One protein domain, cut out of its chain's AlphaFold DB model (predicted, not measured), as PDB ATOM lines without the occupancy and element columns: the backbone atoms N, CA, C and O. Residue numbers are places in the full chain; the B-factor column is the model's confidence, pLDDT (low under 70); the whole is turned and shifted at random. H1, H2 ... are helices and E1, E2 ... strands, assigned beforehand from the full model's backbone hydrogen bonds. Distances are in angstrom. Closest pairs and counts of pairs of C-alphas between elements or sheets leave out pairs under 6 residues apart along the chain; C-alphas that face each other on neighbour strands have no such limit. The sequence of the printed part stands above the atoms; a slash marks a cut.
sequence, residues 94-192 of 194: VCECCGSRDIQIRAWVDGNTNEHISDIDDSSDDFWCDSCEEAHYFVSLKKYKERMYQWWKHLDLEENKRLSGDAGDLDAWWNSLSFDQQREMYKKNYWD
ATOM      1  N   VAL A  94      21.155 -50.104 -11.300       91.62
ATOM      2  CA  VAL A  94      21.938 -49.478 -10.233       91.62
ATOM      3  C   VAL A  94      21.034 -48.670  -9.311       91.62
ATOM      4  O   VAL A  94      19.975 -48.193  -9.720       91.62
ATOM      5  N   CYS A  95      21.475 -48.483  -8.071       91.50
ATOM      6  CA  CYS A  95      20.821 -47.608  -7.108       91.50
ATOM      7  C   CYS A  95      20.742 -46.167  -7.630       91.50
ATOM      8  O   CYS A  95      21.754 -45.606  -8.051       91.50
ATOM      9  N   GLU A  96      19.565 -45.542  -7.581       90.44
ATOM     10  CA  GLU A  96      19.393 -44.160  -8.043       90.44
ATOM     11  C   GLU A  96      20.139 -43.124  -7.192       90.44
ATOM     12  O   GLU A  96      20.537 -42.092  -7.725       90.44
ATOM     13  N   CYS A  97      20.364 -43.421  -5.909       91.00
ATOM     14  CA  CYS A  97      21.081 -42.558  -4.974       91.00
ATOM     15  C   CYS A  97      22.595 -42.629  -5.226       91.00
ATOM     16  O   CYS A  97      23.237 -41.653  -5.616       91.00
ATOM     17  N   CYS A  98      23.195 -43.813  -5.065       91.56
ATOM     18  CA  CYS A  98      24.654 -43.952  -5.066       91.56
ATOM     19  C   CYS A  98      25.248 -44.557  -6.345       91.56
ATOM     20  O   CYS A  98      26.470 -44.695  -6.438       91.56
ATOM     21  N   GLY A  99      24.428 -44.994  -7.304       90.75
ATOM     22  CA  GLY A  99      24.888 -45.656  -8.531       90.75
ATOM     23  C   GLY A  99      25.529 -47.029  -8.307       90.75
ATOM     24  O   GLY A  99      26.199 -47.536  -9.205       90.75
ATOM     25  N   SER A 100      25.386 -47.610  -7.110       90.19
ATOM     26  CA  SER A 100      25.934 -48.931  -6.791       90.19
ATOM     27  C   SER A 100      25.155 -50.045  -7.487       90.19
ATOM     28  O   SER A 100      23.948 -49.930  -7.702       90.19
ATOM     29  N   ARG A 101      25.862 -51.133  -7.808       89.06
ATOM     30  CA  ARG A 101      25.283 -52.403  -8.273       89.06
ATOM     31  C   ARG A 101      24.958 -53.351  -7.113       89.06
ATOM     32  O   ARG A 101      24.379 -54.403  -7.361       89.06
ATOM     33  N   ASP A 102      25.319 -52.989  -5.882       90.56
ATOM     34  CA  ASP A 102      25.032 -53.767  -4.673       90.56
ATOM     35  C   ASP A 102      23.585 -53.514  -4.236       90.56
ATOM     36  O   ASP A 102      23.296 -52.809  -3.266       90.56
ATOM     37  N   ILE A 103      22.669 -54.024  -5.055       88.00
ATOM     38  CA  ILE A 103      21.229 -53.851  -4.923       88.00
ATOM     39  C   ILE A 103      20.545 -55.209  -4.791       88.00
ATOM     40  O   ILE A 103      20.946 -56.193  -5.412       88.00
ATOM     41  N   GLN A 104      19.487 -55.251  -3.994       87.62
ATOM     42  CA  GLN A 104      18.648 -56.421  -3.798       87.62
ATOM     43  C   GLN A 104      17.246 -56.117  -4.317       87.62
ATOM     44  O   GLN A 104      16.655 -55.083  -3.993       87.62
ATOM     45  N   ILE A 105      16.730 -57.033  -5.135       81.00
ATOM     46  CA  ILE A 105      15.382 -56.995  -5.700       81.00
ATOM     47  C   ILE A 105      14.652 -58.239  -5.198       81.00
ATOM     48  O   ILE A 105      15.206 -59.343  -5.230       81.00
ATOM     49  N   ARG A 106      13.406 -58.087  -4.742       80.75
ATOM     50  CA  ARG A 106      12.557 -59.254  -4.476       80.75
ATOM     51  C   ARG A 106      12.179 -59.934  -5.794       80.75
ATOM     52  O   ARG A 106      11.771 -59.282  -6.749       80.75
ATOM     53  N   ALA A 107      12.282 -61.259  -5.827       83.56
ATOM     54  CA  ALA A 107      11.973 -62.061  -7.004       83.56
ATOM     55  C   ALA A 107      11.049 -63.230  -6.652       83.56
ATOM     56  O   ALA A 107      11.115 -63.800  -5.560       83.56
ATOM     57  N   TRP A 108      10.208 -63.610  -7.609       83.88
ATOM     58  CA  TRP A 108       9.506 -64.882  -7.592       83.88
ATOM     59  C   TRP A 108      10.499 -66.006  -7.883       83.88
ATOM     60  O   TRP A 108      11.237 -65.962  -8.869       83.88
ATOM     61  N   VAL A 109      10.497 -67.023  -7.024       88.00
ATOM     62  CA  VAL A 109      11.330 -68.224  -7.158       88.00
ATOM     63  C   VAL A 109      10.456 -69.472  -7.159       88.00
ATOM     64  O   VAL A 109       9.387 -69.497  -6.543       88.00
ATOM     65  N   ASP A 110      10.903 -70.518  -7.844       86.25
ATOM     66  CA  ASP A 110      10.265 -71.828  -7.774       86.25
ATOM     67  C   ASP A 110      10.433 -72.394  -6.358       86.25
ATOM     68  O   ASP A 110      11.546 -72.571  -5.866       86.25
ATOM     69  N   GLY A 111       9.322 -72.688  -5.681       87.44
ATOM     70  CA  GLY A 111       9.353 -73.152  -4.292       87.44
ATOM     71  C   GLY A 111       9.992 -74.533  -4.083       87.44
ATOM     72  O   GLY A 111      10.299 -74.886  -2.946       87.44
ATOM     73  N   ASN A 112      10.187 -75.322  -5.145       90.50
ATOM     74  CA  ASN A 112      10.780 -76.658  -5.091       90.50
ATOM     75  C   ASN A 112      12.256 -76.660  -5.505       90.50
ATOM     76  O   ASN A 112      13.039 -77.409  -4.921       90.50
ATOM     77  N   THR A 113      12.638 -75.871  -6.514       89.00
ATOM     78  CA  THR A 113      14.017 -75.826  -7.039       89.00
ATOM     79  C   THR A 113      14.809 -74.611  -6.568       89.00
ATOM     80  O   THR A 113      16.034 -74.604  -6.683       89.00
ATOM     81  N   ASN A 114      14.137 -73.610  -5.991       82.06
ATOM     82  CA  ASN A 114      14.696 -72.303  -5.642       82.06
ATOM     83  C   ASN A 114      15.307 -71.568  -6.852       82.06
ATOM     84  O   ASN A 114      16.168 -70.703  -6.694       82.06
ATOM     85  N   GLU A 115      14.888 -71.935  -8.067       87.56
ATOM     86  CA  GLU A 115      15.296 -71.277  -9.303       87.56
ATOM     87  C   GLU A 115      14.523 -69.966  -9.486       87.56
ATOM     88  O   GLU A 115      13.341 -69.869  -9.151       87.56
ATOM     89  N   HIS A 116      15.199 -68.944 -10.013       85.06
ATOM     90  CA  HIS A 116      14.600 -67.639 -10.308       85.06
ATOM     91  C   HIS A 116      13.550 -67.752 -11.423       85.06
ATOM     92  O   HIS A 116      13.795 -68.399 -12.441       85.06
ATOM     93  N   ILE A 117      12.389 -67.119 -11.223       84.25
ATOM     94  CA  ILE A 117      11.301 -67.041 -12.208       84.25
ATOM     95  C   ILE A 117      11.242 -65.638 -12.813       84.25
ATOM     96  O   ILE A 117      11.307 -65.487 -14.033       84.25
ATOM     97  N   SER A 118      11.077 -64.614 -11.976       78.75
ATOM     98  CA  SER A 118      11.009 -63.218 -12.413       78.75
ATOM     99  C   SER A 118      11.188 -62.261 -11.242       78.75
ATOM    100  O   SER A 118      10.882 -62.604 -10.101       78.75
ATOM    101  N   ASP A 119      11.597 -61.033 -11.533       76.88
ATOM    102  CA  ASP A 119      11.640 -59.956 -10.544       76.88
ATOM    103  C   ASP A 119      10.217 -59.437 -10.240       76.88
ATOM    104  O   ASP A 119       9.291 -59.636 -11.037       76.88
ATOM    105  N   ILE A 120      10.021 -58.825  -9.070       70.94
ATOM    106  CA  ILE A 120       8.773 -58.142  -8.684       70.94
ATOM    107  C   ILE A 120       8.850 -56.678  -9.150       70.94
ATOM    108  O   ILE A 120       9.850 -56.015  -8.892       70.94
ATOM    109  N   ASP A 121       7.808 -56.172  -9.821       61.72
ATOM    110  CA  ASP A 121       7.832 -54.863 -10.513       61.72
ATOM    111  C   ASP A 121       7.025 -53.740  -9.816       61.72
ATOM    112  O   ASP A 121       6.875 -52.656 -10.365       61.72
ATOM    113  N   ASP A 122       6.480 -53.945  -8.609       56.41
ATOM    114  CA  ASP A 122       5.303 -53.150  -8.198       56.41
ATOM    115  C   ASP A 122       5.349 -52.395  -6.849       56.41
ATOM    116  O   ASP A 122       4.327 -51.822  -6.459       56.41
ATOM    117  N   SER A 123       6.479 -52.278  -6.129       58.44
ATOM    118  CA  SER A 123       6.551 -51.301  -5.019       58.44
ATOM    119  C   SER A 123       7.958 -50.796  -4.667       58.44
ATOM    120  O   SER A 123       8.939 -51.519  -4.779       58.44
ATOM    121  N   SER A 124       8.057 -49.544  -4.195       54.53
ATOM    122  CA  SER A 124       9.296 -48.933  -3.666       54.53
ATOM    123  C   SER A 124       9.967 -49.762  -2.577       54.53
ATOM    124  O   SER A 124      11.182 -49.724  -2.422       54.53
ATOM    125  N   ASP A 125       9.163 -50.521  -1.837       62.97
ATOM    126  CA  ASP A 125       9.585 -51.277  -0.662       62.97
ATOM    127  C   ASP A 125      10.190 -52.637  -1.063       62.97
ATOM    128  O   ASP A 125      10.566 -53.443  -0.212       62.97
ATOM    129  N   ASP A 126      10.239 -52.955  -2.360       69.56
ATOM    130  CA  ASP A 126      10.894 -54.140  -2.928       69.56
ATOM    131  C   ASP A 126      12.380 -53.932  -3.249       69.56
ATOM    132  O   ASP A 126      13.060 -54.905  -3.593       69.56
ATOM    133  N   PHE A 127      12.880 -52.699  -3.130       81.50
ATOM    134  CA  PHE A 127      14.213 -52.310  -3.575       81.50
ATOM    135  C   PHE A 127      15.092 -51.916  -2.391       81.50
ATOM    136  O   PHE A 127      14.790 -50.973  -1.663       81.50
ATOM    137  N   TRP A 128      16.202 -52.626  -2.206       89.06
ATOM    138  CA  TRP A 128      17.170 -52.341  -1.147       89.06
ATOM    139  C   TRP A 128      18.567 -52.123  -1.723       89.06
ATOM    140  O   TRP A 128      19.032 -52.912  -2.542       89.06
ATOM    141  N   CYS A 129      19.251 -51.063  -1.296       90.94
ATOM    142  CA  CYS A 129      20.629 -50.790  -1.690       90.94
ATOM    143  C   CYS A 129      21.570 -51.012  -0.506       90.94
ATOM    144  O   CYS A 129      21.583 -50.222   0.436       90.94
ATOM    145  N   ASP A 130      22.441 -52.017  -0.599       89.44
ATOM    146  CA  ASP A 130      23.370 -52.368   0.481       89.44
ATOM    147  C   ASP A 130      24.414 -51.278   0.724       89.44
ATOM    148  O   ASP A 130      24.799 -51.030   1.860       89.44
ATOM    149  N   SER A 131      24.840 -50.564  -0.321       89.19
ATOM    150  CA  SER A 131      25.796 -49.459  -0.160       89.19
ATOM    151  C   SER A 131      25.200 -48.221   0.523       89.19
ATOM    152  O   SER A 131      25.954 -47.364   0.980       89.19
ATOM    153  N   CYS A 132      23.871 -48.087   0.532       87.94
ATOM    154  CA  CYS A 132      23.181 -46.989   1.215       87.94
ATOM    155  C   CYS A 132      22.580 -47.426   2.550       87.94
ATOM    156  O   CYS A 132      22.254 -46.561   3.349       87.94
ATOM    157  N   GLU A 133      22.428 -48.736   2.771       90.69
ATOM    158  CA  GLU A 133      21.660 -49.308   3.880       90.69
ATOM    159  C   GLU A 133      20.215 -48.769   3.943       90.69
ATOM    160  O   GLU A 133      19.631 -48.640   5.018       90.69
ATOM    161  N   GLU A 134      19.635 -48.455   2.780       87.88
ATOM    162  CA  GLU A 134      18.308 -47.847   2.642       87.88
ATOM    163  C   GLU A 134      17.579 -48.329   1.376       87.88
ATOM    164  O   GLU A 134      18.185 -48.841   0.423       87.88
ATOM    165  N   ALA A 135      16.252 -48.150   1.367       87.56
ATOM    166  CA  ALA A 135      15.407 -48.435   0.214       87.56
ATOM    167  C   ALA A 135      15.453 -47.277  -0.794       87.56
ATOM    168  O   ALA A 135      15.087 -46.142  -0.483       87.56
ATOM    169  N   HIS A 136      15.887 -47.576  -2.015       85.94
ATOM    170  CA  HIS A 136      15.984 -46.623  -3.119       85.94
ATOM    171  C   HIS A 136      15.500 -47.285  -4.404       85.94
ATOM    172  O   HIS A 136      15.732 -48.480  -4.591       85.94
ATOM    173  N   TYR A 137      14.898 -46.524  -5.321       86.31
ATOM    174  CA  TYR A 137      14.563 -47.074  -6.628       86.31
ATOM    175  C   TYR A 137      15.824 -47.381  -7.433       86.31
ATOM    176  O   TYR A 137      16.910 -46.826  -7.221       86.31
ATOM    177  N   PHE A 138      15.663 -48.269  -8.410       88.00
ATOM    178  CA  PHE A 138      16.727 -48.627  -9.331       88.00
ATOM    179  C   PHE A 138      16.509 -47.982 -10.692       88.00
ATOM    180  O   PHE A 138      15.393 -47.836 -11.190       88.00
ATOM    181  N   VAL A 139      17.612 -47.575 -11.303       90.19
ATOM    182  CA  VAL A 139      17.654 -47.028 -12.656       90.19
ATOM    183  C   VAL A 139      18.693 -47.783 -13.460       90.19
ATOM    184  O   VAL A 139      19.639 -48.336 -12.902       90.19
ATOM    185  N   SER A 140      18.552 -47.790 -14.783       91.38
ATOM    186  CA  SER A 140      19.595 -48.374 -15.617       91.38
ATOM    187  C   SER A 140      20.896 -47.578 -15.500       91.38
ATOM    188  O   SER A 140      20.879 -46.347 -15.385       91.38
ATOM    189  N   LEU A 141      22.033 -48.266 -15.579       92.81
ATOM    190  CA  LEU A 141      23.366 -47.669 -15.522       92.81
ATOM    191  C   LEU A 141      23.521 -46.571 -16.577       92.81
ATOM    192  O   LEU A 141      24.057 -45.501 -16.285       92.81
ATOM    193  N   LYS A 142      22.983 -46.800 -17.779       92.75
ATOM    194  CA  LYS A 142      22.938 -45.797 -18.846       92.75
ATOM    195  C   LYS A 142      22.246 -44.512 -18.384       92.75
ATOM    196  O   LYS A 142      22.815 -43.428 -18.491       92.75
ATOM    197  N   LYS A 143      21.033 -44.633 -17.833       93.44
ATOM    198  CA  LYS A 143      20.244 -43.487 -17.363       93.44
ATOM    199  C   LYS A 143      20.918 -42.789 -16.182       93.44
ATOM    200  O   LYS A 143      20.875 -41.566 -16.094       93.44
ATOM    201  N   TYR A 144      21.559 -43.548 -15.295       94.12
ATOM    202  CA  TYR A 144      22.327 -42.997 -14.182       94.12
ATOM    203  C   TYR A 144      23.497 -42.134 -14.679       94.12
ATOM    204  O   TYR A 144      23.628 -40.983 -14.271       94.12
ATOM    205  N   LYS A 145      24.299 -42.641 -15.624       92.38
ATOM    206  CA  LYS A 145      25.399 -41.880 -16.243       92.38
ATOM    207  C   LYS A 145      24.908 -40.621 -16.953       92.38
ATOM    208  O   LYS A 145      25.529 -39.569 -16.826       92.38
ATOM    209  N   GLU A 146      23.788 -40.714 -17.668       92.81
ATOM    210  CA  GLU A 146      23.158 -39.563 -18.322       92.81
ATOM    211  C   GLU A 146      22.738 -38.495 -17.303       92.81
ATOM    212  O   GLU A 146      23.057 -37.325 -17.502       92.81
ATOM    213  N   ARG A 147      22.091 -38.880 -16.192       92.44
ATOM    214  CA  ARG A 147      21.716 -37.959 -15.101       92.44
ATOM    215  C   ARG A 147      22.932 -37.279 -14.488       92.44
ATOM    216  O   ARG A 147      22.946 -36.063 -14.348       92.44
ATOM    217  N   MET A 148      23.960 -38.059 -14.179       93.06
ATOM    218  CA  MET A 148      25.198 -37.573 -13.580       93.06
ATOM    219  C   MET A 148      25.903 -36.555 -14.489       93.06
ATOM    220  O   MET A 148      26.315 -35.485 -14.047       93.06
ATOM    221  N   TYR A 149      25.985 -36.849 -15.788       90.25
ATOM    222  CA  TYR A 149      26.561 -35.925 -16.760       90.25
ATOM    223  C   TYR A 149      25.695 -34.675 -16.960       90.25
ATOM    224  O   TYR A 149      26.220 -33.569 -17.065       90.25
ATOM    225  N   GLN A 150      24.368 -34.823 -16.991       90.69
ATOM    226  CA  GLN A 150      23.454 -33.684 -17.056       90.69
ATOM    227  C   GLN A 150      23.609 -32.783 -15.835       90.69
ATOM    228  O   GLN A 150      23.699 -31.575 -16.012       90.69
ATOM    229  N   TRP A 151      23.689 -33.343 -14.630       92.38
ATOM    230  CA  TRP A 151      23.952 -32.583 -13.413       92.38
ATOM    231  C   TRP A 151      25.235 -31.757 -13.535       92.38
ATOM    232  O   TRP A 151      25.173 -30.536 -13.418       92.38
ATOM    233  N   TRP A 152      26.356 -32.388 -13.898       91.94
ATOM    234  CA  TRP A 152      27.635 -31.698 -14.098       91.94
ATOM    235  C   TRP A 152      27.520 -30.523 -15.085       91.94
ATOM    236  O   TRP A 152      28.054 -29.437 -14.870       91.94
ATOM    237  N   LYS A 153      26.754 -30.713 -16.165       89.00
ATOM    238  CA  LYS A 153      26.505 -29.680 -17.178       89.00
ATOM    239  C   LYS A 153      25.624 -28.522 -16.718       89.00
ATOM    240  O   LYS A 153      25.699 -27.461 -17.335       89.00
ATOM    241  N   HIS A 154      24.778 -28.730 -15.714       88.94
ATOM    242  CA  HIS A 154      23.875 -27.703 -15.192       88.94
ATOM    243  C   HIS A 154      24.447 -26.943 -13.993       88.94
ATOM    244  O   HIS A 154      23.908 -25.886 -13.669       88.94
ATOM    245  N   LEU A 155      25.522 -27.439 -13.370       87.88
ATOM    246  CA  LEU A 155      26.265 -26.688 -12.361       87.88
ATOM    247  C   LEU A 155      26.752 -25.356 -12.931       87.88
ATOM    248  O   LEU A 155      27.158 -25.264 -14.100       87.88
ATOM    249  N   ASP A 156      26.742 -24.319 -12.098       87.81
ATOM    250  CA  ASP A 156      27.270 -23.035 -12.522       87.81
ATOM    251  C   ASP A 156      28.804 -23.098 -12.714       87.81
ATOM    252  O   ASP A 156      29.490 -24.057 -12.339       87.81
ATOM    253  N   LEU A 157      29.366 -22.094 -13.393       84.19
ATOM    254  CA  LEU A 157      30.795 -22.092 -13.721       84.19
ATOM    255  C   LEU A 157      31.680 -22.063 -12.462       84.19
ATOM    256  O   LEU A 157      32.787 -22.600 -12.484       84.19
ATOM    257  N   GLU A 158      31.211 -21.424 -11.393       84.94
ATOM    258  CA  GLU A 158      31.968 -21.250 -10.154       84.94
ATOM    259  C   GLU A 158      31.975 -22.547  -9.332       84.94
ATOM    260  O   GLU A 158      33.024 -22.959  -8.840       84.94
ATOM    261  N   GLU A 159      30.850 -23.254  -9.256       84.12
ATOM    262  CA  GLU A 159      30.711 -24.575  -8.649       84.12
ATOM    263  C   GLU A 159      31.531 -25.618  -9.398       84.12
ATOM    264  O   GLU A 159      32.293 -26.362  -8.776       84.12
ATOM    265  N   ASN A 160      31.460 -25.626 -10.731       86.94
ATOM    266  CA  ASN A 160      32.265 -26.524 -11.554       86.94
ATOM    267  C   ASN A 160      33.767 -26.303 -11.344       86.94
ATOM    268  O   ASN A 160      34.533 -27.260 -11.200       86.94
ATOM    269  N   LYS A 161      34.215 -25.044 -11.282       86.69
ATOM    270  CA  LYS A 161      35.613 -24.711 -10.974       86.69
ATOM    271  C   LYS A 161      36.000 -25.096  -9.551       86.69
ATOM    272  O   LYS A 161      37.052 -25.699  -9.356       86.69
ATOM    273  N   ARG A 162      35.136 -24.834  -8.569       87.00
ATOM    274  CA  ARG A 162      35.347 -25.228  -7.170       87.00
ATOM    275  C   ARG A 162      35.528 -26.739  -7.033       87.00
ATOM    276  O   ARG A 162      36.422 -27.173  -6.310       87.00
ATOM    277  N   LEU A 163      34.701 -27.531  -7.715       87.50
ATOM    278  CA  LEU A 163      34.751 -28.996  -7.671       87.50
ATOM    279  C   LEU A 163      35.930 -29.574  -8.461       87.50
ATOM    280  O   LEU A 163      36.544 -30.541  -8.012       87.50
ATOM    281  N   SER A 164      36.270 -28.976  -9.603       86.56
ATOM    282  CA  SER A 164      37.381 -29.430 -10.452       86.56
ATOM    283  C   SER A 164      38.764 -28.938 -10.019       86.56
ATOM    284  O   SER A 164      39.772 -29.415 -10.541       86.56
ATOM    285  N   GLY A 165      38.835 -28.002  -9.069       85.81
ATOM    286  CA  GLY A 165      40.087 -27.369  -8.652       85.81
ATOM    287  C   GLY A 165      40.631 -26.397  -9.700       85.81
ATOM    288  O   GLY A 165      41.823 -26.424  -9.998       85.81
ATOM    289  N   ASP A 166      39.751 -25.568 -10.271       84.25
ATOM    290  CA  ASP A 166      40.050 -24.593 -11.328       84.25
ATOM    291  C   ASP A 166      40.633 -25.225 -12.604       84.25
ATOM    292  O   ASP A 166      41.528 -24.673 -13.255       84.25
ATOM    293  N   ALA A 167      40.120 -26.397 -12.992       82.94
ATOM    294  CA  ALA A 167      40.529 -27.035 -14.235       82.94
ATOM    295  C   ALA A 167      40.207 -26.141 -15.447       82.94
ATOM    296  O   ALA A 167      39.126 -25.561 -15.555       82.94
ATOM    297  N   GLY A 168      41.153 -26.044 -16.388       81.94
ATOM    298  CA  GLY A 168      40.979 -25.223 -17.590       81.94
ATOM    299  C   GLY A 168      39.901 -25.754 -18.539       81.94
ATOM    300  O   GLY A 168      39.138 -24.970 -19.096       81.94
ATOM    301  N   ASP A 169      39.825 -27.078 -18.699       88.50
ATOM    302  CA  ASP A 169      38.778 -27.766 -19.459       88.50
ATOM    303  C   ASP A 169      37.988 -28.677 -18.513       88.50
ATOM    304  O   ASP A 169      38.438 -29.759 -18.131       88.50
ATOM    305  N   LEU A 170      36.814 -28.190 -18.112       86.75
ATOM    306  CA  LEU A 170      35.927 -28.838 -17.148       86.75
ATOM    307  C   LEU A 170      35.373 -30.171 -17.669       86.75
ATOM    308  O   LEU A 170      35.203 -31.112 -16.898       86.75
ATOM    309  N   ASP A 171      35.129 -30.277 -18.977       87.19
ATOM    310  CA  ASP A 171      34.583 -31.490 -19.585       87.19
ATOM    311  C   ASP A 171      35.652 -32.559 -19.741       87.19
ATOM    312  O   ASP A 171      35.411 -33.731 -19.446       87.19
ATOM    313  N   ALA A 172      36.843 -32.172 -20.198       89.50
ATOM    314  CA  ALA A 172      37.971 -33.089 -20.269       89.50
ATOM    315  C   ALA A 172      38.349 -33.590 -18.871       89.50
ATOM    316  O   ALA A 172      38.633 -34.775 -18.702       89.50
ATOM    317  N   TRP A 173      38.297 -32.709 -17.866       92.50
ATOM    318  CA  TRP A 173      38.532 -33.082 -16.479       92.50
ATOM    319  C   TRP A 173      37.487 -34.081 -15.976       92.50
ATOM    320  O   TRP A 173      37.864 -35.160 -15.519       92.50
ATOM    321  N   TRP A 174      36.193 -33.796 -16.141       90.00
ATOM    322  CA  TRP A 174      35.123 -34.703 -15.719       90.00
ATOM    323  C   TRP A 174      35.244 -36.085 -16.370       90.00
ATOM    324  O   TRP A 174      35.178 -37.110 -15.690       90.00
ATOM    325  N   ASN A 175      35.498 -36.129 -17.680       90.06
ATOM    326  CA  ASN A 175      35.661 -37.379 -18.426       90.06
ATOM    327  C   ASN A 175      36.971 -38.123 -18.109       90.06
ATOM    328  O   ASN A 175      37.108 -39.287 -18.483       90.06
ATOM    329  N   SER A 176      37.932 -37.478 -17.441       90.25
ATOM    330  CA  SER A 176      39.168 -38.126 -16.984       90.25
ATOM    331  C   SER A 176      39.002 -38.899 -15.671       90.25
ATOM    332  O   SER A 176      39.836 -39.751 -15.358       90.25
ATOM    333  N   LEU A 177      37.938 -38.619 -14.911       90.06
ATOM    334  CA  LEU A 177      37.633 -39.294 -13.653       90.06
ATOM    335  C   LEU A 177      37.150 -40.730 -13.890       90.06
ATOM    336  O   LEU A 177      36.491 -41.033 -14.886       90.06
ATOM    337  N   SER A 178      37.434 -41.618 -12.935       91.56
ATOM    338  CA  SER A 178      36.818 -42.943 -12.917       91.56
ATOM    339  C   SER A 178      35.315 -42.839 -12.634       91.56
ATOM    340  O   SER A 178      34.844 -41.876 -12.028       91.56
ATOM    341  N   PHE A 179      34.554 -43.863 -13.027       87.44
ATOM    342  CA  PHE A 179      33.114 -43.907 -12.760       87.44
ATOM    343  C   PHE A 179      32.787 -43.781 -11.261       87.44
ATOM    344  O   PHE A 179      31.845 -43.083 -10.899       87.44
ATOM    345  N   ASP A 180      33.593 -44.390 -10.388       89.19
ATOM    346  CA  ASP A 180      33.401 -44.294  -8.937       89.19
ATOM    347  C   ASP A 180      33.665 -42.878  -8.414       89.19
ATOM    348  O   ASP A 180      32.888 -42.369  -7.612       89.19
ATOM    349  N   GLN A 181      34.689 -42.192  -8.931       89.75
ATOM    350  CA  GLN A 181      34.963 -40.796  -8.572       89.75
ATOM    351  C   GLN A 181      33.827 -39.862  -9.006       89.75
ATOM    352  O   GLN A 181      33.423 -38.983  -8.246       89.75
ATOM    353  N   GLN A 182      33.294 -40.061 -10.216       91.50
ATOM    354  CA  GLN A 182      32.150 -39.295 -10.715       91.50
ATOM    355  C   GLN A 182      30.911 -39.519  -9.836       91.50
ATOM    356  O   GLN A 182      30.248 -38.559  -9.442       91.50
ATOM    357  N   ARG A 183      30.634 -40.778  -9.474       91.50
ATOM    358  CA  ARG A 183      29.524 -41.169  -8.593       91.50
ATOM    359  C   ARG A 183      29.614 -40.554  -7.206       91.50
ATOM    360  O   ARG A 183      28.628 -40.003  -6.729       91.50
ATOM    361  N   GLU A 184      30.769 -40.654  -6.554       90.00
ATOM    362  CA  GLU A 184      30.978 -40.091  -5.215       90.00
ATOM    363  C   GLU A 184      30.774 -38.575  -5.212       90.00
ATOM    364  O   GLU A 184      30.144 -38.029  -4.305       90.00
ATOM    365  N   MET A 185      31.267 -37.898  -6.251       89.69
ATOM    366  CA  MET A 185      31.084 -36.462  -6.407       89.69
ATOM    367  C   MET A 185      29.616 -36.094  -6.615       89.69
ATOM    368  O   MET A 185      29.124 -35.182  -5.951       89.69
ATOM    369  N   TYR A 186      28.919 -36.809  -7.497       90.19
ATOM    370  CA  TYR A 186      27.497 -36.600  -7.745       90.19
ATOM    371  C   TYR A 186      26.663 -36.839  -6.487       90.19
ATOM    372  O   TYR A 186      25.923 -35.951  -6.078       90.19
ATOM    373  N   LYS A 187      26.848 -37.980  -5.809       88.56
ATOM    374  CA  LYS A 187      26.131 -38.305  -4.568       88.56
ATOM    375  C   LYS A 187      26.276 -37.185  -3.536       88.56
ATOM    376  O   LYS A 187      25.278 -36.670  -3.047       88.56
ATOM    377  N   LYS A 188      27.512 -36.750  -3.282       88.12
ATOM    378  CA  LYS A 188      27.818 -35.760  -2.243       88.12
ATOM    379  C   LYS A 188      27.226 -34.369  -2.497       88.12
ATOM    380  O   LYS A 188      26.945 -33.668  -1.537       88.12
ATOM    381  N   ASN A 189      27.131 -33.937  -3.756       85.44
ATOM    382  CA  ASN A 189      26.762 -32.554  -4.101       85.44
ATOM    383  C   ASN A 189      25.356 -32.429  -4.706       85.44
ATOM    384  O   ASN A 189      24.876 -31.320  -4.883       85.44
ATOM    385  N   TYR A 190      24.730 -33.534  -5.104       82.81
ATOM    386  CA  TYR A 190      23.378 -33.530  -5.660       82.81
ATOM    387  C   TYR A 190      22.392 -34.233  -4.735       82.81
ATOM    388  O   TYR A 190      21.328 -33.698  -4.472       82.81
ATOM    389  N   TRP A 191      22.744 -35.425  -4.248       79.50
ATOM    390  CA  TRP A 191      21.812 -36.258  -3.491       79.50
ATOM    391  C   TRP A 191      21.828 -35.955  -1.992       79.50
ATOM    392  O   TRP A 191      20.778 -35.881  -1.377       79.50
ATOM    393  N   ASP A 192      23.011 -35.757  -1.403       77.75
ATOM    394  CA  ASP A 192      23.135 -35.445   0.030       77.75
ATOM    395  C   ASP A 192      22.770 -33.973   0.357       77.75
ATOM    396  O   ASP A 192      22.673 -33.613   1.532       77.75
TER     397      ASP A 192
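AT A GLANCE: This is residues 94 to 192 of the 194 residues of an uncharacterized protein of Bacteroides cellulosilyticus (UniProt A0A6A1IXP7). What does the model look like? It is a loose rod: a strand hairpin, E2 and E3, makes one end, the two short strands E1 and E4 side by side come next, and four helices make the other half, with H4 crossing H1 and H2 and H3 at the far end. What is it built from? The printed part has 99 residues with five named strands followed by four named helices, in the order E1 E2 E3 E4 E5 H1 H2 H3 H4, and its class is mixed, helices and strands; E1 with E4 and E2 with E3 are two antiparallel sheets of two strands. How large is it? The radius of gyration of the C-alphas is 17.3 A, and the spans are 61 by 22 by 18 A.

IN THESE COORDINATES: Where are the strands? E1 is residues 103 to 105, beginning with C-alpha 103 at (21.229, -53.851, -4.923), and E2 is 107 to 109. E3 is 116 to 119, 8.2 A long, E4 is 127 to 129 and E5 is 138 to 140. Where are the helices? H1 is residues 141 to 154, 20.0 A long, and H2 is 157 to 164, 10.4 A. H3 is 170 to 176, 9.8 A, and H4 is 179 to 191, 16.5 A, ending with C-alpha 191 at (21.812, -36.258, -3.491).

HOW THE PARTS SIT: How do the strands pair? E1 and E4 are antiparallel at 163 degrees, with N 104 and O 128 2.8 A apart, within hydrogen-bond range. E1 runs on into E2 at 56 degrees, and E2 and E3 form a hairpin at 158 degrees, with N 108 and O 118 2.8 A apart, within hydrogen-bond range. Does E5 have a partner? E5 pairs with no named strand, but its residues 138 to 139 pair antiparallel with residues 94 to 95. How do the helices meet? H1 touches H4 with residues 148 to 151 alone, at a steep tilt of 60 degrees, the C-alphas of Met 148 and Tyr 186 being closest at 6.3 A. H2 and H3 touch only at the corner, closest at the C-alphas of Ser 164 and Leu 170, 6.9 A apart, while H1 and H3 are near each other. Are the helix backbones well formed? In H1, H2, H3 and H4 every O i to N i+4 pair is within hydrogen-bond range.

THE WHOLE: How far does it reach? The two C-alphas farthest apart are those of Asn 112 and Gly 168, at 60.9 A. Is the printed part unbroken? It has no cut, and no link is long. Where is confidence low? The mean pLDDT of the printed part is 86.2, and residues 121 to 126, between E3 and E4, are under 70.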